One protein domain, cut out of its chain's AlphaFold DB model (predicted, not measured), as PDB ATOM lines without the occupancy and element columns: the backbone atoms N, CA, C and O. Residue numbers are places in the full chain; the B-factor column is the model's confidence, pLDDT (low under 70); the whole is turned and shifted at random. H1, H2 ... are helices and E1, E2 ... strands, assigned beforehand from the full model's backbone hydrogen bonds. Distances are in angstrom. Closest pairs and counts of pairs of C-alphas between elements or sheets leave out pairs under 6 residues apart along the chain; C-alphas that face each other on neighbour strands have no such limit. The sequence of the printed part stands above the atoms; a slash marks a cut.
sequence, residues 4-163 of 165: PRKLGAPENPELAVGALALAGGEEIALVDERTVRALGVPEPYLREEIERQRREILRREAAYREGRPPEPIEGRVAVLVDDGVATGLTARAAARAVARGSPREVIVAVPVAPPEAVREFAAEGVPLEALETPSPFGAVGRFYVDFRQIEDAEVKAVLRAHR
ATOM      1  N   PRO A   4     116.745 202.533 145.611       95.75
ATOM      2  CA  PRO A   4     117.480 203.332 144.645       95.75
ATOM      3  C   PRO A   4     117.287 204.835 144.922       95.75
ATOM      4  O   PRO A   4     116.326 205.256 145.572       95.75
ATOM      5  N   ARG A   5     118.200 205.672 144.429       95.94
ATOM      6  CA  ARG A   5     118.159 207.136 144.558       95.94
ATOM      7  C   ARG A   5     118.443 207.807 143.226       95.94
ATOM      8  O   ARG A   5     119.240 207.325 142.434       95.94
ATOM      9  N   LYS A   6     117.804 208.948 142.994       95.38
ATOM     10  CA  LYS A   6     118.153 209.881 141.919       95.38
ATOM     11  C   LYS A   6     119.418 210.651 142.311       95.38
ATOM     12  O   LYS A   6     119.546 211.053 143.466       95.38
ATOM     13  N   LEU A   7     120.304 210.881 141.347       96.75
ATOM     14  CA  LEU A   7     121.366 211.882 141.432       96.75
ATOM     15  C   LEU A   7     120.794 213.176 140.839       96.75
ATOM     16  O   LEU A   7     120.421 213.193 139.664       96.75
ATOM     17  N   GLY A   8     120.623 214.206 141.668       95.12
ATOM     18  CA  GLY A   8     120.040 215.488 141.253       95.12
ATOM     19  C   GLY A   8     121.054 216.404 140.563       95.12
ATOM     20  O   GLY A   8     122.258 216.216 140.714       95.12
ATOM     21  N   ALA A   9     120.579 217.395 139.807       95.06
ATOM     22  CA  ALA A   9     121.430 218.456 139.266       95.06
ATOM     23  C   ALA A   9     121.782 219.506 140.349       95.06
ATOM     24  O   ALA A   9     120.965 219.726 141.250       95.06
ATOM     25  N   PRO A  10     122.922 220.228 140.239       92.38
ATOM     26  CA  PRO A  10     123.365 221.212 141.240       92.38
ATOM     27  C   PRO A  10     122.327 222.278 141.602       92.38
ATOM     28  O   PRO A  10     122.102 222.552 142.777       92.38
ATOM     29  N   GLU A  11     121.683 222.862 140.593       90.12
ATOM     30  CA  GLU A  11     120.734 223.972 140.762       90.12
ATOM     31  C   GLU A  11     119.275 223.505 140.797       90.12
ATOM     32  O   GLU A  11     118.375 224.265 141.147       90.12
ATOM     33  N   ASN A  12     119.027 222.244 140.436       89.69
ATOM     34  CA  ASN A  12     117.697 221.658 140.415       89.69
ATOM     35  C   ASN A  12     117.766 220.186 140.854       89.69
ATOM     36  O   ASN A  12     117.859 219.295 140.005       89.69
ATOM     37  N   PRO A  13     117.682 219.913 142.168       88.38
ATOM     38  CA  PRO A  13     117.722 218.551 142.695       88.38
ATOM     39  C   PRO A  13     116.592 217.659 142.169       88.38
ATOM     40  O   PRO A  13     116.721 216.433 142.183       88.38
ATOM     41  N   GLU A  14     115.493 218.254 141.687       85.56
ATOM     42  CA  GLU A  14     114.397 217.496 141.094       85.56
ATOM     43  C   GLU A  14     114.703 216.986 139.687       85.56
ATOM     44  O   GLU A  14     114.163 215.954 139.278       85.56
ATOM     45  N   LEU A  15     115.632 217.626 138.982       87.88
ATOM     46  CA  LEU A  15     116.117 217.161 137.694       87.88
ATOM     47  C   LEU A  15     117.161 216.055 137.886       87.88
ATOM     48  O   LEU A  15     118.219 216.272 138.472       87.88
ATOM     49  N   ALA A  16     116.864 214.858 137.378       91.75
ATOM     50  CA  ALA A  16     117.781 213.725 137.431       91.75
ATOM     51  C   ALA A  16     118.929 213.903 136.429       91.75
ATOM     52  O   ALA A  16     118.683 214.004 135.231       91.75
ATOM     53  N   VAL A  17     120.170 213.849 136.908       95.19
ATOM     54  CA  VAL A  17     121.375 213.690 136.070       95.19
ATOM     55  C   VAL A  17     121.894 212.254 136.097       95.19
ATOM     56  O   VAL A  17     122.835 211.905 135.392       95.19
ATOM     57  N   GLY A  18     121.286 211.410 136.927       95.81
ATOM     58  CA  GLY A  18     121.656 210.020 137.090       95.81
ATOM     59  C   GLY A  18     120.837 209.326 138.169       95.81
ATOM     60  O   GLY A  18     119.881 209.880 138.718       95.81
ATOM     61  N   ALA A  19     121.231 208.103 138.493       97.12
ATOM     62  CA  ALA A  19     120.667 207.316 139.571       97.12
ATOM     63  C   ALA A  19     121.714 206.395 140.200       97.12
ATOM     64  O   ALA A  19     122.696 206.022 139.567       97.12
ATOM     65  N   LEU A  20     121.467 206.012 141.445       97.75
ATOM     66  CA  LEU A  20     122.306 205.146 142.253       97.75
ATOM     67  C   LEU A  20     121.452 204.031 142.853       97.75
ATOM     68  O   LEU A  20     120.366 204.294 143.368       97.75
ATOM     69  N   ALA A  21     121.942 202.800 142.828       97.12
ATOM     70  CA  ALA A  21     121.322 201.686 143.530       97.12
ATOM     71  C   ALA A  21     122.391 200.777 144.134       97.12
ATOM     72  O   ALA A  21     123.430 200.550 143.516       97.12
ATOM     73  N   LEU A  22     122.118 200.259 145.332       94.12
ATOM     74  CA  LEU A  22     122.961 199.273 145.999       94.12
ATOM     75  C   LEU A  22     122.180 197.969 146.173       94.12
ATOM     76  O   LEU A  22     121.013 197.989 146.579       94.12
ATOM     77  N   ALA A  23     122.823 196.840 145.888       88.12
ATOM     78  CA  ALA A  23     122.276 195.514 146.158       88.12
ATOM     79  C   ALA A  23     123.410 194.522 146.430       88.12
ATOM     80  O   ALA A  23     124.373 194.453 145.677       88.12
ATOM     81  N   GLY A  24     123.309 193.751 147.516       78.75
ATOM     82  CA  GLY A  24     124.306 192.720 147.837       78.75
ATOM     83  C   GLY A  24     125.728 193.249 148.076       78.75
ATOM     84  O   GLY A  24     126.675 192.489 147.933       78.75
ATOM     85  N   GLY A  25     125.882 194.532 148.422       77.25
ATOM     86  CA  GLY A  25     127.186 195.191 148.573       77.25
ATOM     87  C   GLY A  25     127.740 195.812 147.285       77.25
ATOM     88  O   GLY A  25     128.705 196.565 147.358       77.25
ATOM     89  N   GLU A  26     127.103 195.565 146.140       82.12
ATOM     90  CA  GLU A  26     127.471 196.155 144.854       82.12
ATOM     91  C   GLU A  26     126.753 197.487 144.635       82.12
ATOM     92  O   GLU A  26     125.567 197.629 144.946       82.12
ATOM     93  N   GLU A  27     127.465 198.449 144.053       93.38
ATOM     94  CA  GLU A  27     126.950 199.768 143.707       93.38
ATOM     95  C   GLU A  27     126.825 199.926 142.190       93.38
ATOM     96  O   GLU A  27     127.774 199.694 141.442       93.38
ATOM     97  N   ILE A  28     125.661 200.390 141.737       96.06
ATOM     98  CA  ILE A  28     125.430 200.796 140.354       96.06
ATOM     99  C   ILE A  28     125.088 202.281 140.322       96.06
ATOM    100  O   ILE A  28     124.007 202.682 140.752       96.06
ATOM    101  N   ALA A  29     125.990 203.078 139.752       95.81
ATOM    102  CA  ALA A  29     125.747 204.469 139.394       95.81
ATOM    103  C   ALA A  29     125.502 204.575 137.881       95.81
ATOM    104  O   ALA A  29     126.342 204.178 137.073       95.81
ATOM    105  N   LEU A  30     124.344 205.105 137.495       94.81
ATOM    106  CA  LEU A  30     124.024 205.480 136.122       94.81
ATOM    107  C   LEU A  30     124.052 206.994 136.013       94.81
ATOM    108  O   LEU A  30     123.398 207.674 136.796       94.81
ATOM    109  N   VAL A  31     124.769 207.512 135.026       94.94
ATOM    110  CA  VAL A  31     124.848 208.945 134.749       94.94
ATOM    111  C   VAL A  31     124.276 209.193 133.361       94.94
ATOM    112  O   VAL A  31     124.641 208.519 132.397       94.94
ATOM    113  N   ASP A  32     123.357 210.151 133.257       93.06
ATOM    114  CA  ASP A  32     122.906 210.660 131.971       93.06
ATOM    115  C   ASP A  32     123.909 211.695 131.463       93.06
ATOM    116  O   ASP A  32     123.821 212.900 131.707       93.06
ATOM    117  N   GLU A  33     124.865 211.182 130.703       93.31
ATOM    118  CA  GLU A  33     125.924 211.935 130.049       93.31
ATOM    119  C   GLU A  33     125.420 213.097 129.178       93.31
ATOM    120  O   GLU A  33     126.113 214.105 129.015       93.31
ATOM    121  N   ARG A  34     124.222 212.987 128.586       91.75
ATOM    122  CA  ARG A  34     123.661 214.075 127.771       91.75
ATOM    123  C   ARG A  34     123.223 215.224 128.664       91.75
ATOM    124  O   ARG A  34     123.584 216.367 128.385       91.75
ATOM    125  N   THR A  35     122.509 214.914 129.740       91.62
ATOM    126  CA  THR A  35     122.041 215.907 130.712       91.62
ATOM    127  C   THR A  35     123.212 216.540 131.464       91.62
ATOM    128  O   THR A  35     123.265 217.762 131.584       91.62
ATOM    129  N   VAL A  36     124.209 215.750 131.876       95.25
ATOM    130  CA  VAL A  36     125.442 216.258 132.503       95.25
ATOM    131  C   VAL A  36     126.152 217.269 131.607       95.25
ATOM    132  O   VAL A  36     126.475 218.364 132.068       95.25
ATOM    133  N   ARG A  37     126.346 216.949 130.320       95.31
ATOM    134  CA  ARG A  37     126.969 217.879 129.365       95.31
ATOM    135  C   ARG A  37     126.123 219.122 129.118       95.31
ATOM    136  O   ARG A  37     126.674 220.215 129.077       95.31
ATOM    137  N   ALA A  38     124.811 218.962 128.951       94.12
ATOM    138  CA  ALA A  38     123.905 220.077 128.678       94.12
ATOM    139  C   ALA A  38     123.859 221.091 129.832       94.12
ATOM    140  O   ALA A  38     123.755 222.290 129.589       94.12
ATOM    141  N   LEU A  39     123.965 220.613 131.073       94.56
ATOM    142  CA  LEU A  39     123.943 221.442 132.278       94.56
ATOM    143  C   LEU A  39     125.341 221.852 132.765       94.56
ATOM    144  O   LEU A  39     125.448 222.586 133.742       94.56
ATOM    145  N   GLY A  40     126.411 221.362 132.129       95.62
ATOM    146  CA  GLY A  40     127.783 221.621 132.565       95.62
ATOM    147  C   GLY A  40     128.074 221.121 133.984       95.62
ATOM    148  O   GLY A  40     128.798 221.786 134.722       95.62
ATOM    149  N   VAL A  41     127.496 219.982 134.387       96.38
ATOM    150  CA  VAL A  41     127.636 219.473 135.761       96.38
ATOM    151  C   VAL A  41     129.095 219.086 136.033       96.38
ATOM    152  O   VAL A  41     129.624 218.210 135.345       96.38
ATOM    153  N   PRO A  42     129.756 219.683 137.042       95.88
ATOM    154  CA  PRO A  42     131.143 219.355 137.350       95.88
ATOM    155  C   PRO A  42     131.296 217.920 137.871       95.88
ATOM    156  O   PRO A  42     130.541 217.472 138.732       95.88
ATOM    157  N   GLU A  43     132.343 217.219 137.439       95.25
ATOM    158  CA  GLU A  43     132.675 215.882 137.953       95.25
ATOM    159  C   GLU A  43     132.863 215.838 139.489       95.25
ATOM    160  O   GLU A  43     132.376 214.894 140.118       95.25
ATOM    161  N   PRO A  44     133.497 216.836 140.151       97.50
ATOM    162  CA  PRO A  44     133.553 216.872 141.613       97.50
ATOM    163  C   PRO A  44     132.168 216.868 142.271       97.50
ATOM    164  O   PRO A  44     131.966 216.133 143.233       97.50
ATOM    165  N   TYR A  45     131.207 217.604 141.702       97.00
ATOM    166  CA  TYR A  45     129.834 217.614 142.198       97.00
ATOM    167  C   TYR A  45     129.185 216.234 142.070       97.00
ATOM    168  O   TYR A  45     128.603 215.749 143.033       97.00
ATOM    169  N   LEU A  46     129.316 215.565 140.915       96.19
ATOM    170  CA  LEU A  46     128.740 214.226 140.728       96.19
ATOM    171  C   LEU A  46     129.289 213.221 141.744       96.19
ATOM    172  O   LEU A  46     128.531 212.416 142.281       96.19
ATOM    173  N   ARG A  47     130.590 213.284 142.051       96.44
ATOM    174  CA  ARG A  47     131.193 212.426 143.079       96.44
ATOM    175  C   ARG A  47     130.606 212.705 144.462       96.44
ATOM    176  O   ARG A  47     130.214 211.770 145.155       96.44
ATOM    177  N   GLU A  48     130.484 213.972 144.850       97.19
ATOM    178  CA  GLU A  48     129.864 214.359 146.126       97.19
ATOM    179  C   GLU A  48     128.382 213.960 146.205       97.19
ATOM    180  O   GLU A  48     127.910 213.517 147.257       97.19
ATOM    181  N   GLU A  49     127.655 214.078 145.093       97.12
ATOM    182  CA  GLU A  49     126.265 213.653 144.957       97.12
ATOM    183  C   GLU A  49     126.119 212.147 145.180       97.12
ATOM    184  O   GLU A  49     125.295 211.726 145.994       97.12
ATOM    185  N   ILE A  50     126.952 211.340 144.515       97.06
ATOM    186  CA  ILE A  50     126.973 209.880 144.666       97.06
ATOM    187  C   ILE A  50     127.232 209.505 146.124       97.06
ATOM    188  O   ILE A  50     126.462 208.740 146.698       97.06
ATOM    189  N   GLU A  51     128.243 210.093 146.768       97.25
ATOM    190  CA  GLU A  51     128.542 209.813 148.176       97.25
ATOM    191  C   GLU A  51     127.389 210.198 149.110       97.25
ATOM    192  O   GLU A  51     127.084 209.489 150.077       97.25
ATOM    193  N   ARG A  52     126.720 211.323 148.836       97.00
ATOM    194  CA  ARG A  52     125.562 211.753 149.623       97.00
ATOM    195  C   ARG A  52     124.396 210.782 149.468       97.00
ATOM    196  O   ARG A  52     123.823 210.376 150.481       97.00
ATOM    197  N   GLN A  53     124.062 210.390 148.239       97.56
ATOM    198  CA  GLN A  53     122.972 209.447 148.002       97.56
ATOM    199  C   GLN A  53     123.317 208.044 148.509       97.56
ATOM    200  O   GLN A  53     122.440 207.398 149.072       97.56
ATOM    201  N   ARG A  54     124.577 207.599 148.428       97.12
ATOM    202  CA  ARG A  54     125.038 206.331 149.018       97.12
ATOM    203  C   ARG A  54     124.748 206.284 150.515       97.12
ATOM    204  O   ARG A  54     124.153 205.322 150.999       97.12
ATOM    205  N   ARG A  55     125.118 207.336 151.257       96.88
ATOM    206  CA  ARG A  55     124.826 207.427 152.700       96.88
ATOM    207  C   ARG A  55     123.326 207.360 152.987       96.88
ATOM    208  O   ARG A  55     122.923 206.694 153.937       96.88
ATOM    209  N   GLU A  56     122.505 208.008 152.165       96.19
ATOM    210  CA  GLU A  56     121.048 207.974 152.325       96.19
ATOM    211  C   GLU A  56     120.448 206.594 152.013       96.19
ATOM    212  O   GLU A  56     119.559 206.145 152.740       96.19
ATOM    213  N   ILE A  57     120.958 205.892 150.992       95.81
ATOM    214  CA  ILE A  57     120.571 204.505 150.687       95.81
ATOM    215  C   ILE A  57     120.825 203.621 151.902       95.81
ATOM    216  O   ILE A  57     119.898 202.970 152.383       95.81
ATOM    217  N   LEU A  58     122.042 203.658 152.447       94.19
ATOM    218  CA  LEU A  58     122.424 202.840 153.599       94.19
ATOM    219  C   LEU A  58     121.594 203.177 154.846       94.19
ATOM    220  O   LEU A  58     121.147 202.273 155.555       94.19
ATOM    221  N   ARG A  59     121.327 204.468 155.097       94.50
ATOM    222  CA  ARG A  59     120.475 204.916 156.210       94.50
ATOM    223  C   ARG A  59     119.057 204.352 156.092       94.50
ATOM    224  O   ARG A  59     118.543 203.800 157.067       94.50
ATOM    225  N   ARG A  60     118.419 204.493 154.923       94.31
ATOM    226  CA  ARG A  60     117.053 203.994 154.680       94.31
ATOM    227  C   ARG A  60     116.995 202.479 154.697       94.31
ATOM    228  O   ARG A  60     116.099 201.917 155.318       94.31
ATOM    229  N   GLU A  61     117.960 201.813 154.073       93.00
ATOM    230  CA  GLU A  61     118.031 200.359 154.072       93.00
ATOM    231  C   GLU A  61     118.123 199.811 155.500       93.00
ATOM    232  O   GLU A  61     117.330 198.940 155.861       93.00
ATOM    233  N   ALA A  62     118.991 200.373 156.346       92.44
ATOM    234  CA  ALA A  62     119.080 199.996 157.754       92.44
ATOM    235  C   ALA A  62     117.759 200.247 158.508       92.44
ATOM    236  O   ALA A  62     117.281 199.370 159.234       92.44
ATOM    237  N   ALA A  63     117.137 201.413 158.300       92.75
ATOM    238  CA  ALA A  63     115.885 201.788 158.958       92.75
ATOM    239  C   ALA A  63     114.695 200.902 158.552       92.75
ATOM    240  O   ALA A  63     113.840 200.603 159.382       92.75
ATOM    241  N   TYR A  64     114.618 200.489 157.288       93.06
ATOM    242  CA  TYR A  64     113.529 199.665 156.760       93.06
ATOM    243  C   TYR A  64     113.751 198.168 157.022       93.06
ATOM    244  O   TYR A  64     112.796 197.415 157.241       93.06
ATOM    245  N   ARG A  65     115.009 197.706 157.028       90.38
ATOM    246  CA  ARG A  65     115.344 196.315 157.356       90.38
ATOM    247  C   ARG A  65     115.231 196.015 158.837       90.38
ATOM    248  O   ARG A  65     114.883 194.887 159.163       90.38
ATOM    249  N   GLU A  66     115.500 196.975 159.720       91.56
ATOM    250  CA  GLU A  66     115.461 196.763 161.177       91.56
ATOM    251  C   GLU A  66     116.343 195.570 161.605       91.56
ATOM    252  O   GLU A  66     115.936 194.722 162.394       91.56
ATOM    253  N   GLY A  67     117.542 195.467 161.018       88.06
ATOM    254  CA  GLY A  67     118.507 194.388 161.280       88.06
ATOM    255  C   GLY A  67     118.293 193.094 160.484       88.06
ATOM    256  O   GLY A  67     119.111 192.185 160.584       88.06
ATOM    257  N   ARG A  68     117.235 192.995 159.670       88.31
ATOM    258  CA  ARG A  68     116.973 191.813 158.827       88.31
ATOM    259  C   ARG A  68     117.949 191.718 157.644       88.31
ATOM    260  O   ARG A  68     118.205 192.742 157.002       88.31
ATOM    261  N   PRO A  69     118.432 190.514 157.285       88.00
ATOM    262  CA  PRO A  69     119.285 190.339 156.114       88.00
ATOM    263  C   PRO A  69     118.527 190.597 154.794       88.00
ATOM    264  O   PRO A  69     117.292 190.603 154.765       88.00
ATOM    265  N   PRO A  70     119.240 190.841 153.678       87.31
ATOM    266  CA  PRO A  70     118.700 190.733 152.323       87.31
ATOM    267  C   PRO A  70     118.003 189.402 152.061       87.31
ATOM    268  O   PRO A  70     118.479 188.355 152.485       87.31
ATOM    269  N   GLU A  71     116.883 189.463 151.339       86.38
ATOM    270  CA  GLU A  71     116.220 188.260 150.838       86.38
ATOM    271  C   GLU A  71     117.103 187.607 149.768       86.38
ATOM    272  O   GLU A  71     117.592 188.320 148.881       86.38
ATOM    273  N   PRO A  72     117.306 186.281 149.809       89.25
ATOM    274  CA  PRO A  72     118.049 185.583 148.776       89.25
ATOM    275  C   PRO A  72     117.247 185.573 147.470       89.25
ATOM    276  O   PRO A  72     116.106 185.105 147.418       89.25
ATOM    277  N   ILE A  73     117.864 186.079 146.404       92.31
ATOM    278  CA  ILE A  73     117.260 186.179 145.065       92.31
ATOM    279  C   ILE A  73     117.905 185.246 144.034       92.31
ATOM    280  O   ILE A  73     117.387 185.130 142.927       92.31
ATOM    281  N   GLU A  74     118.995 184.566 144.393       94.75
ATOM    282  CA  GLU A  74     119.729 183.680 143.488       94.75
ATOM    283  C   GLU A  74     118.812 182.595 142.906       94.75
ATOM    284  O   GLU A  74     118.050 181.941 143.624       94.75
ATOM    285  N   GLY A  75     118.835 182.445 141.579       96.38
ATOM    286  CA  GLY A  75     118.002 181.479 140.858       96.38
ATOM    287  C   GLY A  75     116.487 181.750 140.899       96.38
ATOM    288  O   GLY A  75     115.711 180.946 140.377       96.38
ATOM    289  N   ARG A  76     116.037 182.870 141.484       95.56
ATOM    290  CA  ARG A  76     114.621 183.282 141.532       95.56
ATOM    291  C   ARG A  76     114.303 184.323 140.464       95.56
ATOM    292  O   ARG A  76     115.197 184.962 139.926       95.56
ATOM    293  N   VAL A  77     113.019 184.515 140.171       95.75
ATOM    294  CA  VAL A  77     112.565 185.680 139.395       95.75
ATOM    295  C   VAL A  77     112.389 186.841 140.362       95.75
ATOM    296  O   VAL A  77     111.619 186.734 141.317       95.75
ATOM    297  N   ALA A  78     113.109 187.931 140.125       94.88
ATOM    298  CA  ALA A  78     112.980 189.164 140.883       94.88
ATOM    299  C   ALA A  78     112.093 190.145 140.108       94.88
ATOM    300  O   ALA A  78     112.451 190.582 139.016       94.88
ATOM    301  N   VAL A  79     110.947 190.506 140.686       96.56
ATOM    302  CA  VAL A  79     110.053 191.525 140.120       96.56
ATOM    303  C   VAL A  79     110.261 192.832 140.877       96.56
ATOM    304  O   VAL A  79     110.039 192.902 142.088       96.56
ATOM    305  N   LEU A  80     110.715 193.860 140.171       96.56
ATOM    306  CA  LEU A  80     110.841 195.223 140.666       96.56
ATOM    307  C   LEU A  80     109.562 195.983 140.338       96.56
ATOM    308  O   LEU A  80     109.199 196.103 139.173       96.56
ATOM    309  N   VAL A  81     108.897 196.486 141.371       97.12
ATOM    310  CA  VAL A  81     107.626 197.202 141.248       97.12
ATOM    311  C   VAL A  81     107.810 198.642 141.702       97.12
ATOM    312  O   VAL A  81     108.463 198.879 142.719       97.12
ATOM    313  N   ASP A  82     107.224 199.573 140.953       95.69
ATOM    314  CA  ASP A  82     107.151 201.000 141.280       95.69
ATOM    315  C   ASP A  82     105.786 201.571 140.849       95.69
ATOM    316  O   ASP A  82     105.028 200.903 140.137       95.69
ATOM    317  N   ASP A  83     105.458 202.791 141.270       96.00
ATOM    318  CA  ASP A  83     104.214 203.479 140.878       96.00
ATOM    319  C   ASP A  83     104.207 203.924 139.401       96.00
ATOM    320  O   ASP A  83     103.166 204.056 138.757       96.00
ATOM    321  N   GLY A  84     105.382 204.088 138.813       96.44
ATOM    322  CA  GLY A  84     105.534 204.417 137.415       96.44
ATOM    323  C   GLY A  84     106.985 204.648 137.054       96.44
ATOM    324  O   GLY A  84     107.855 204.859 137.895       96.44
ATOM    325  N   VAL A  85     107.259 204.645 135.757       95.81
ATOM    326  CA  VAL A  85     108.574 205.001 135.232       95.81
ATOM    327  C   VAL A  85     108.437 206.272 134.414       95.81
ATOM    328  O   VAL A  85     107.710 206.293 133.435       95.81
ATOM    329  N   ALA A  86     109.158 207.330 134.790       91.75
ATOM    330  CA  ALA A  86     109.283 208.530 133.961       91.75
ATOM    331  C   ALA A  86     110.465 208.405 132.984       91.75
ATOM    332  O   ALA A  86     110.283 208.030 131.833       91.75
ATOM    333  N   THR A  87     111.690 208.677 133.445       86.88
ATOM    334  CA  THR A  87     112.917 208.514 132.636       86.88
ATOM    335  C   THR A  87     113.528 207.120 132.751       86.88
ATOM    336  O   THR A  87     114.354 206.734 131.940       86.88
ATOM    337  N   GLY A  88     113.174 206.364 133.794       91.56
ATOM    338  CA  GLY A  88     113.663 205.000 133.995       91.56
ATOM    339  C   GLY A  88     115.049 204.871 134.612       91.56
ATOM    340  O   GLY A  88     115.400 203.762 134.996       91.56
ATOM    341  N   LEU A  89     115.816 205.954 134.795       92.56
ATOM    342  CA  LEU A  89     117.181 205.886 135.343       92.56
ATOM    343  C   LEU A  89     117.247 205.144 136.688       92.56
ATOM    344  O   LEU A  89     118.074 204.251 136.870       92.56
ATOM    345  N   THR A  90     116.347 205.474 137.616       94.38
ATOM    346  CA  THR A  90     116.278 204.855 138.949       94.38
ATOM    347  C   THR A  90     115.931 203.369 138.876       94.38
ATOM    348  O   THR A  90     116.618 202.548 139.487       94.38
ATOM    349  N   ALA A  91     114.924 203.006 138.079       95.56
ATOM    350  CA  ALA A  91     114.515 201.619 137.886       95.56
ATOM    351  C   ALA A  91     115.585 200.791 137.144       95.56
ATOM    352  O   ALA A  91     115.837 199.648 137.514       95.56
ATOM    353  N   ARG A  92     116.297 201.377 136.170       94.31
ATOM    354  CA  ARG A  92     117.434 200.745 135.474       94.31
ATOM    355  C   ARG A  92     118.607 200.497 136.416       94.31
ATOM    356  O   ARG A  92     119.168 199.403 136.415       94.31
ATOM    357  N   ALA A  93     118.963 201.476 137.252       95.31
ATOM    358  CA  ALA A  93     120.012 201.304 138.257       95.31
ATOM    359  C   ALA A  93     119.649 200.170 139.230       95.31
ATOM    360  O   ALA A  93     120.473 199.292 139.488       95.31
ATOM    361  N   ALA A  94     118.397 200.140 139.698       95.69
ATOM    362  CA  ALA A  94     117.883 199.077 140.555       95.69
ATOM    363  C   ALA A  94     117.943 197.700 139.874       95.69
ATOM    364  O   ALA A  94     118.478 196.762 140.459       95.69
ATOM    365  N   ALA A  95     117.466 197.583 138.632       95.00
ATOM    366  CA  ALA A  95     117.485 196.331 137.878       95.00
ATOM    367  C   ALA A  95     118.906 195.787 137.698       95.00
ATOM    368  O   ALA A  95     119.158 194.612 137.966       95.00
ATOM    369  N   ARG A  96     119.860 196.651 137.331       94.12
ATOM    370  CA  ARG A  96     121.274 196.278 137.195       94.12
ATOM    371  C   ARG A  96     121.895 195.847 138.520       94.12
ATOM    372  O   ARG A  96     122.667 194.893 138.530       94.12
ATOM    373  N   ALA A  97     121.568 196.524 139.621       94.56
ATOM    374  CA  ALA A  97     122.071 196.156 140.941       94.56
ATOM    375  C   ALA A  97     121.516 194.788 141.369       94.56
ATOM    376  O   ALA A  97     122.276 193.908 141.762       94.56
ATOM    377  N   VAL A  98     120.208 194.561 141.206       94.44
ATOM    378  CA  VAL A  98     119.565 193.274 141.517       94.44
ATOM    379  C   VAL A  98     120.103 192.134 140.655       94.44
ATOM    380  O   VAL A  98     120.333 191.044 141.175       94.44
ATOM    381  N   ALA A  99     120.385 192.378 139.374       93.38
ATOM    382  CA  ALA A  99     120.956 191.374 138.478       93.38
ATOM    383  C   ALA A  99     122.323 190.835 138.952       93.38
ATOM    384  O   ALA A  99     122.677 189.705 138.620       93.38
ATOM    385  N   ARG A 100     123.082 191.590 139.765       92.38
ATOM    386  CA  ARG A 100     124.353 191.118 140.353       92.38
ATOM    387  C   ARG A 100     124.172 190.000 141.378       92.38
ATOM    388  O   ARG A 100     125.106 189.242 141.598       92.38
ATOM    389  N   GLY A 101     122.982 189.862 141.962       91.56
ATOM    390  CA  GLY A 101     122.645 188.761 142.869       91.56
ATOM    391  C   GLY A 101     122.283 187.450 142.164       91.56
ATOM    392  O   GLY A 101     121.680 186.583 142.793       91.56
ATOM    393  N   SER A 102     122.582 187.324 140.867       93.38
ATOM    394  CA  SER A 102     122.312 186.144 140.034       93.38
ATOM    395  C   SER A 102     120.872 185.601 140.118       93.38
ATOM    396  O   SER A 102     120.676 184.385 140.254       93.38
ATOM    397  N   PRO A 103     119.829 186.453 140.047       94.69
ATOM    398  CA  PRO A 103     118.476 185.949 139.863       94.69
ATOM    399  C   PRO A 103     118.371 185.220 138.517       94.69
ATOM    400  O   PRO A 103     119.124 185.486 137.581       94.69
ATOM    401  N   ARG A 104     117.394 184.319 138.399       96.31
ATOM    402  CA  ARG A 104     117.034 183.704 137.114       96.31
ATOM    403  C   ARG A 104     116.615 184.762 136.096       96.31
ATOM    404  O   ARG A 104     116.880 184.604 134.912       96.31
ATOM    405  N   GLU A 105     115.933 185.802 136.567       95.50
ATOM    406  CA  GLU A 105     115.392 186.875 135.738       95.50
ATOM    407  C   GLU A 105     115.107 188.116 136.594       95.50
ATOM    408  O   GLU A 105     114.748 187.988 137.770       95.50
ATOM    409  N   VAL A 106     115.241 189.305 136.003       95.31
ATOM    410  CA  VAL A 106     114.815 190.580 136.597       95.31
ATOM    411  C   VAL A 106     113.768 191.207 135.689       95.31
ATOM    412  O   VAL A 106     114.056 191.465 134.525       95.31
ATOM    413  N   ILE A 107     112.583 191.477 136.228       96.12
ATOM    414  CA  ILE A 107     111.470 192.114 135.514       96.12
ATOM    415  C   ILE A 107     111.146 193.421 136.226       96.12
ATOM    416  O   ILE A 107     111.040 193.434 137.452       96.12
ATOM    417  N   VAL A 108     110.961 194.511 135.487       97.88
ATOM    418  CA  VAL A 108     110.369 195.741 136.024       97.88
ATOM    419  C   VAL A 108     108.895 195.764 135.645       97.88
ATOM    420  O   VAL A 108     108.566 195.611 134.476       97.88
ATOM    421  N   ALA A 109     108.008 195.938 136.618       98.12
ATOM    422  CA  ALA A 109     106.565 195.959 136.414       98.12
ATOM    423  C   ALA A 109     105.973 197.231 137.021       98.12
ATOM    424  O   ALA A 109     106.098 197.458 138.225       98.12
ATOM    425  N   VAL A 110     105.329 198.060 136.198       98.25
ATOM    426  CA  VAL A 110     104.767 199.346 136.632       98.25
ATOM    427  C   VAL A 110     103.387 199.614 136.032       98.25
ATOM    428  O   VAL A 110     103.075 199.144 134.938       98.25
ATOM    429  N   PRO A 111     102.541 200.412 136.696       98.19
ATOM    430  CA  PRO A 111     101.264 200.827 136.123       98.19
ATOM    431  C   PRO A 111     101.415 201.683 134.860       98.19
ATOM    432  O   PRO A 111     100.671 201.493 133.902       98.19
ATOM    433  N   VAL A 112     102.389 202.596 134.813       98.00
ATOM    434  CA  VAL A 112     102.519 203.543 133.696       98.00
ATOM    435  C   VAL A 112     103.977 203.866 133.363       98.00
ATOM    436  O   VAL A 112     104.804 204.061 134.255       98.00
ATOM    437  N   ALA A 113     104.299 203.953 132.071       97.69
ATOM    438  CA  ALA A 113     105.612 204.385 131.579       97.69
ATOM    439  C   ALA A 113     105.508 205.046 130.193       97.69
ATOM    440  O   ALA A 113     104.645 204.662 129.411       97.69
ATOM    441  N   PRO A 114     106.360 206.009 129.799       96.69
ATOM    442  CA  PRO A 114     106.360 206.496 128.426       96.69
ATOM    443  C   PRO A 114     106.881 205.418 127.460       96.69
ATOM    444  O   PRO A 114     107.780 204.652 127.822       96.69
ATOM    445  N   PRO A 115     106.436 205.418 126.187       95.69
ATOM    446  CA  PRO A 115     106.962 204.511 125.165       95.69
ATOM    447  C   PRO A 115     108.490 204.558 124.996       95.69
ATOM    448  O   PRO A 115     109.094 203.561 124.613       95.69
ATOM    449  N   GLU A 116     109.118 205.711 125.260       93.19
ATOM    450  CA  GLU A 116     110.582 205.866 125.216       93.19
ATOM    451  C   GLU A 116     111.271 205.004 126.279       93.19
ATOM    452  O   GLU A 116     112.186 204.257 125.948       93.19
ATOM    453  N   ALA A 117     110.779 205.021 127.524       93.31
ATOM    454  CA  ALA A 117     111.343 204.202 128.595       93.31
ATOM    455  C   ALA A 117     111.234 202.709 128.259       93.31
ATOM    456  O   ALA A 117     112.210 201.981 128.391       93.31
ATOM    457  N   VAL A 118     110.091 202.254 127.734       94.31
ATOM    458  CA  VAL A 118     109.917 200.854 127.302       94.31
ATOM    459  C   VAL A 118     110.957 200.453 126.251       94.31
ATOM    460  O   VAL A 118     111.559 199.384 126.359       94.31
ATOM    461  N   ARG A 119     111.233 201.322 125.268       93.19
ATOM    462  CA  ARG A 119     112.278 201.076 124.260       93.19
ATOM    463  C   ARG A 119     113.677 201.014 124.867       93.19
ATOM    464  O   ARG A 119     114.449 200.135 124.494       93.19
ATOM    465  N   GLU A 120     114.005 201.922 125.784       91.50
ATOM    466  CA  GLU A 120     115.311 201.934 126.455       91.50
ATOM    467  C   GLU A 120     115.540 200.670 127.291       91.50
ATOM    468  O   GLU A 120     116.614 200.077 127.229       91.50
ATOM    469  N   PHE A 121     114.524 200.225 128.031       93.56
ATOM    470  CA  PHE A 121     114.573 198.985 128.807       93.56
ATOM    471  C   PHE A 121     114.748 197.752 127.912       93.56
ATOM    472  O   PHE A 121     115.615 196.913 128.172       93.56
ATOM    473  N   ALA A 122     114.003 197.683 126.803       90.88
ATOM    474  CA  ALA A 122     114.141 196.609 125.823       90.88
ATOM    475  C   ALA A 122     115.549 196.562 125.203       90.88
ATOM    476  O   ALA A 122     116.117 195.481 125.051       90.88
ATOM    477  N   ALA A 123     116.145 197.721 124.897       90.94
ATOM    478  CA  ALA A 123     117.512 197.808 124.379       90.94
ATOM    479  C   ALA A 123     118.574 197.321 125.386       90.94
ATOM    480  O   ALA A 123     119.663 196.913 124.985       90.94
ATOM    481  N   GLU A 124     118.258 197.338 126.682       86.88
ATOM    482  CA  GLU A 124     119.120 196.845 127.763       86.88
ATOM    483  C   GLU A 124     118.880 195.382 128.134       86.88
ATOM    484  O   GLU A 124     119.593 194.847 128.983       86.88
ATOM    485  N   GLY A 125     117.898 194.725 127.514       87.56
ATOM    486  CA  GLY A 125     117.529 193.352 127.851       87.56
ATOM    487  C   GLY A 125     116.888 193.214 129.234       87.56
ATOM    488  O   GLY A 125     116.925 192.128 129.809       87.56
ATOM    489  N   VAL A 126     116.311 194.291 129.775       89.06
ATOM    490  CA  VAL A 126     115.533 194.267 131.019       89.06
ATOM    491  C   VAL A 126     114.055 194.432 130.654       89.06
ATOM    492  O   VAL A 126     113.675 195.518 130.217       89.06
ATOM    493  N   PRO A 127     113.208 193.400 130.814       91.50
ATOM    494  CA  PRO A 127     111.774 193.525 130.570       91.50
ATOM    495  C   PRO A 127     111.147 194.633 131.427       91.50
ATOM    496  O   PRO A 127     111.309 194.640 132.650       91.50
ATOM    497  N   LEU A 128     110.433 195.560 130.778       96.06
ATOM    498  CA  LEU A 128     109.573 196.555 131.421       96.06
ATOM    499  C   LEU A 128     108.121 196.283 131.028       96.06
ATOM    500  O   LEU A 128     107.698 196.618 129.923       96.06
ATOM    501  N   GLU A 129     107.369 195.711 131.957       96.81
ATOM    502  CA  GLU A 129     105.942 195.452 131.829       96.81
ATOM    503  C   GLU A 129     105.163 196.664 132.354       96.81
ATOM    504  O   GLU A 129     105.086 196.894 133.563       96.81
ATOM    505  N   ALA A 130     104.613 197.466 131.441       97.50
ATOM    506  CA  ALA A 130     103.792 198.630 131.767       97.50
ATOM    507  C   ALA A 130     102.323 198.378 131.403       97.50
ATOM    508  O   ALA A 130     102.042 197.964 130.278       97.50
ATOM    509  N   LEU A 131     101.380 198.657 132.315       97.75
ATOM    510  CA  LEU A 131      99.944 198.527 132.005       97.75
ATOM    511  C   LEU A 131      99.494 199.577 130.979       97.75
ATOM    512  O   LEU A 131      98.737 199.262 130.062       97.75
ATOM    513  N   GLU A 132      99.989 200.809 131.104       97.31
ATOM    514  CA  GLU A 132      99.731 201.895 130.160       97.31
ATOM    515  C   GLU A 132     101.025 202.540 129.643       97.31
ATOM    516  O   GLU A 132     101.976 202.772 130.396       97.31
ATOM    517  N   THR A 133     101.036 202.889 128.348       97.25
ATOM    518  CA  THR A 133     102.170 203.563 127.686       97.25
ATOM    519  C   THR A 133     101.798 204.884 126.990       97.25
ATOM    520  O   THR A 133     101.906 205.021 125.769       97.25
ATOM    521  N   PRO A 134     101.325 205.893 127.741       96.38
ATOM    522  CA  PRO A 134     100.732 207.097 127.173       96.38
ATOM    523  C   PRO A 134     101.763 208.036 126.533       96.38
ATOM    524  O   PRO A 134     102.904 208.172 126.980       96.38
ATOM    525  N   SER A 135     101.313 208.770 125.514       93.94
ATOM    526  CA  SER A 135     102.047 209.875 124.898       93.94
ATOM    527  C   SER A 135     101.076 211.028 124.604       93.94
ATOM    528  O   SER A 135     100.121 210.815 123.857       93.94
ATOM    529  N   PRO A 136     101.273 212.234 125.175       90.81
ATOM    530  CA  PRO A 136     102.389 212.646 126.034       90.81
ATOM    531  C   PRO A 136     102.287 212.120 127.483       90.81
ATOM    532  O   PRO A 136     101.224 212.168 128.096       90.81
ATOM    533  N   PHE A 137     103.415 211.703 128.072       93.06
ATOM    534  CA  PHE A 137     103.479 211.102 129.420       93.06
ATOM    535  C   PHE A 137     103.607 212.100 130.582       93.06
ATOM    536  O   PHE A 137     102.979 211.919 131.617       93.06
ATOM    537  N   GLY A 138     104.455 213.125 130.429       91.06
ATOM    538  CA  GLY A 138     104.953 214.061 131.458       91.06
ATOM    539  C   GLY A 138     105.322 213.501 132.845       91.06
ATOM    540  O   GLY A 138     106.511 213.390 133.102       91.06
ATOM    541  N   ALA A 139     104.380 213.202 133.750       91.56
ATOM    542  CA  ALA A 139     104.700 212.788 135.127       91.56
ATOM    543  C   ALA A 139     103.755 211.696 135.650       91.56
ATOM    544  O   ALA A 139     102.553 211.757 135.385       91.56
ATOM    545  N   VAL A 140     104.306 210.764 136.441       94.75
ATOM    546  CA  VAL A 140     103.595 209.607 137.025       94.75
ATOM    547  C   VAL A 140     102.340 210.042 137.783       94.75
ATOM    548  O   VAL A 140     101.258 209.518 137.537       94.75
ATOM    549  N   GLY A 141     102.447 211.075 138.623       94.75
ATOM    550  CA  GLY A 141     101.346 211.512 139.483       94.75
ATOM    551  C   GLY A 141     100.069 211.959 138.766       94.75
ATOM    552  O   GLY A 141      99.026 212.014 139.403       94.75
ATOM    553  N   ARG A 142     100.088 212.232 137.449       95.50
ATOM    554  CA  ARG A 142      98.842 212.558 136.721       95.50
ATOM    555  C   ARG A 142      97.904 211.357 136.587       95.50
ATOM    556  O   ARG A 142      96.724 211.547 136.319       95.50
ATOM    557  N   PHE A 143      98.457 210.145 136.642       96.62
ATOM    558  CA  PHE A 143      97.726 208.901 136.402       96.62
ATOM    559  C   PHE A 143      97.057 208.379 137.680       96.62
ATOM    560  O   PHE A 143      96.385 207.354 137.655       96.62
ATOM    561  N   TYR A 144      97.208 209.108 138.789       97.19
ATOM    562  CA  TYR A 144      96.676 208.763 140.096       97.19
ATOM    563  C   TYR A 144      95.713 209.842 140.586       97.19
ATOM    564  O   TYR A 144      96.021 211.031 140.549       97.19
ATOM    565  N   VAL A 145      94.545 209.420 141.078       97.69
ATOM    566  CA  VAL A 145      93.586 210.322 141.745       97.69
ATOM    567  C   VAL A 145      94.155 210.828 143.074       97.69
ATOM    568  O   VAL A 145      93.970 211.992 143.420       97.69
ATOM    569  N   ASP A 146      94.865 209.959 143.795       96.81
ATOM    570  CA  ASP A 146      95.622 210.289 145.002       96.81
ATOM    571  C   ASP A 146      97.090 209.915 144.781       96.81
ATOM    572  O   ASP A 146      97.421 208.743 144.600       96.81
ATOM    573  N   PHE A 147      97.952 210.931 144.777       95.38
ATOM    574  CA  PHE A 147      99.400 210.798 144.642       95.38
ATOM    575  C   PHE A 147     100.126 211.448 145.826       95.38
ATOM    576  O   PHE A 147     101.127 212.153 145.668       95.38
ATOM    577  N   ARG A 148      99.571 211.288 147.033       95.62
ATOM    578  CA  ARG A 148     100.214 211.773 148.255       95.62
ATOM    579  C   ARG A 148     101.566 211.095 148.481       95.62
ATOM    580  O   ARG A 148     101.785 209.940 148.124       95.62
ATOM    581  N   GLN A 149     102.449 211.806 149.168       92.31
ATOM    582  CA  GLN A 149     103.724 211.256 149.605       92.31
ATOM    583  C   GLN A 149     103.515 210.124 150.628       92.31
ATOM    584  O   GLN A 149     102.692 210.243 151.540       92.31
ATOM    585  N   ILE A 150     104.284 209.040 150.477       93.88
ATOM    586  CA  ILE A 150     104.336 207.924 151.428       93.88
ATOM    587  C   ILE A 150     105.493 208.146 152.404       93.88
ATOM    588  O   ILE A 150     106.651 208.276 152.004       93.88
ATOM    589  N   GLU A 151     105.172 208.161 153.695       93.81
ATOM    590  CA  GLU A 151     106.141 208.402 154.762       93.81
ATOM    591  C   GLU A 151     106.905 207.132 155.164       93.81
ATOM    592  O   GLU A 151     106.385 206.014 155.115       93.81
ATOM    593  N   ASP A 152     108.126 207.303 155.686       91.62
ATOM    594  CA  ASP A 152     108.980 206.199 156.162       91.62
ATOM    595  C   ASP A 152     108.260 205.287 157.177       91.62
ATOM    596  O   ASP A 152     108.529 204.085 157.260       91.62
ATOM    597  N   ALA A 153     107.357 205.847 157.989       93.56
ATOM    598  CA  ALA A 153     106.567 205.093 158.959       93.56
ATOM    599  C   ALA A 153     105.600 204.100 158.291       93.56
ATOM    600  O   ALA A 153     105.473 202.969 158.766       93.56
ATOM    601  N   GLU A 154     104.974 204.495 157.182       95.06
ATOM    602  CA  GLU A 154     104.045 203.655 156.419       95.06
ATOM    603  C   GLU A 154     104.796 202.512 155.726       95.06
ATOM    604  O   GLU A 154     104.401 201.350 155.846       95.06
ATOM    605  N   VAL A 155     105.947 202.813 155.109       94.00
ATOM    606  CA  VAL A 155     106.830 201.801 154.498       94.00
ATOM    607  C   VAL A 155     107.233 200.744 155.527       94.00
ATOM    608  O   VAL A 155     107.087 199.542 155.292       94.00
ATOM    609  N   LYS A 156     107.690 201.173 156.712       93.12
ATOM    610  CA  LYS A 156     108.060 200.253 157.799       93.12
ATOM    611  C   LYS A 156     106.883 199.395 158.256       93.12
ATOM    612  O   LYS A 156     107.071 198.203 158.493       93.12
ATOM    613  N   ALA A 157     105.682 199.960 158.371       93.81
ATOM    614  CA  ALA A 157     104.494 199.203 158.759       93.81
ATOM    615  C   ALA A 157     104.181 198.080 157.752       93.81
ATOM    616  O   ALA A 157     104.012 196.928 158.157       93.81
ATOM    617  N   VAL A 158     104.211 198.379 156.448       94.06
ATOM    618  CA  VAL A 158     103.977 197.389 155.380       94.06
ATOM    619  C   VAL A 158     105.046 196.292 155.393       94.06
ATOM    620  O   VAL A 158     104.713 195.104 155.362       94.06
ATOM    621  N   LEU A 159     106.324 196.669 155.511       92.88
ATOM    622  CA  LEU A 159     107.448 195.726 155.559       92.88
ATOM    623  C   LEU A 159     107.448 194.838 156.810       92.88
ATOM    624  O   LEU A 159     108.025 193.747 156.790       92.88
ATOM    625  N   ARG A 160     106.859 195.300 157.919       91.00
ATOM    626  CA  ARG A 160     106.665 194.486 159.127       91.00
ATOM    627  C   ARG A 160     105.494 193.518 158.979       91.00
ATOM    628  O   ARG A 160     105.573 192.436 159.549       91.00
ATOM    629  N   ALA A 161     104.450 193.894 158.243       90.81
ATOM    630  CA  ALA A 161     103.282 193.048 158.010       90.81
ATOM    631  C   ALA A 161     103.564 191.893 157.032       90.81
ATOM    632  O   ALA A 161     103.023 190.807 157.205       90.81
ATOM    633  N   HIS A 162     104.448 192.094 156.050       85.62
ATOM    634  CA  HIS A 162     104.752 191.112 154.996       85.62
ATOM    635  C   HIS A 162     106.111 190.438 155.195       85.62
ATOM    636  O   HIS A 162     106.939 190.369 154.287       85.62
ATOM    637  N   ARG A 163     106.372 189.972 156.417       73.69
ATOM    638  CA  ARG A 163     107.589 189.211 156.715       73.69
ATOM    639  C   ARG A 163     107.539 187.874 155.973       73.69
ATOM    640  O   ARG A 163     106.564 187.141 156.117       73.69
TER     641      ARG A 163
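AT A GLANCE: This is residues 4 to 163 of the 165 residues of the protein "Phosphoribosyltransferase" of Acidobacteria bacterium (UniProt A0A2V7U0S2). The model is a stack in which helix H3 lies between two small three-stranded sheets, with the long helix H2 covering the other face of the sheet E1 E2 E3. Short H1 sits at one end of that sheet, H4 packs on E6 of the second sheet, and the last stretch passes through H5 to H6, which packs on the far end of H2. The printed part has 160 residues with six named helices and six named strands, in the order E1 E2 E3 H1 H2 E4 H3 E5 H4 E6 H5 H6. The sheet E1 E2 E3 is antiparallel and the sheet E4 E5 E6 parallel; the class is mixed, helices and strands. The whole is compact, with a radius of gyration of the C-alphas of 16.1 A and spans of 44 by 37 by 33 A.

IN THESE COORDINATES: Find C-alpha 5 at (118.159, 207.136, 144.558), where E1, residues 5 to 8, begins; E2 is residues 16 to 23, 20.7 A, and E3 residues 26 to 31, 16.5 A. H1 is residues 33 to 39; H2, residues 43 to 65, runs 32.6 A to C-alpha 65 at (115.344, 196.315, 157.356). E4 is residues 77 to 81, E5 residues 105 to 112, 21.2 A, and E6 residues 128 to 132. H3 is residues 89 to 99, 15.3 A, H4 residues 115 to 123, H5 residues 140 to 143, and H6, residues 152 to 161, ends at (103.282, 193.048, 158.010).

HOW THE PARTS SIT: Begin at E1 E2 E3, a meander, each strand the antiparallel neighbour of the one before, with hairpins E1 and E2, and E2 and E3; look at N 7 and O 18, 2.8 A, and N 21 and O 28, 2.9 A. H1 and H2 on one face and H3 on the other make three layers. H2 runs slantwise to the strands at a height over the sheet of 6.5 A; Leu 7 and Glu 49 are its closest C-alphas to E1, 6.3 A. H3 runs along them at 7.2 A; its closest C-alphas to E2 are those of Thr 90 and Ala 19, 5.1 A. H3 is also on E4 E5 E6, at a height of 9.6 A, its Ala 95 and Val 106 of E5 the closest C-alphas, 6.5 A. There find N 80 and O 107, 2.8 A, and N 129 and O 108, 2.8 A. E4, H3, E5 and E5, H4, E6 are strand-helix-strand units, parallel neighbour strands with a helix between, both with right-handed crossovers; H3 and H4 on one face make two layers. H4 comes closest to E6 at the C-alphas of Val 118 and Leu 128, 6.0 A. H5 only grazes this sheet. H2 touches H6 with residue 64 alone: the C-alphas of Tyr 64 and Lys 156 are 5.6 A apart. Every O i to N i+4 pair is within hydrogen-bond range in H1, H2, H3, H4 and H6; H5 is too short for one.

THE WHOLE: The two C-alphas farthest apart are those of Gly 40 and Ala 161, 45.4 A. The printed part has no cut, the link from H2 to E4 is long, and no printed residue is under 70 in pLDDT.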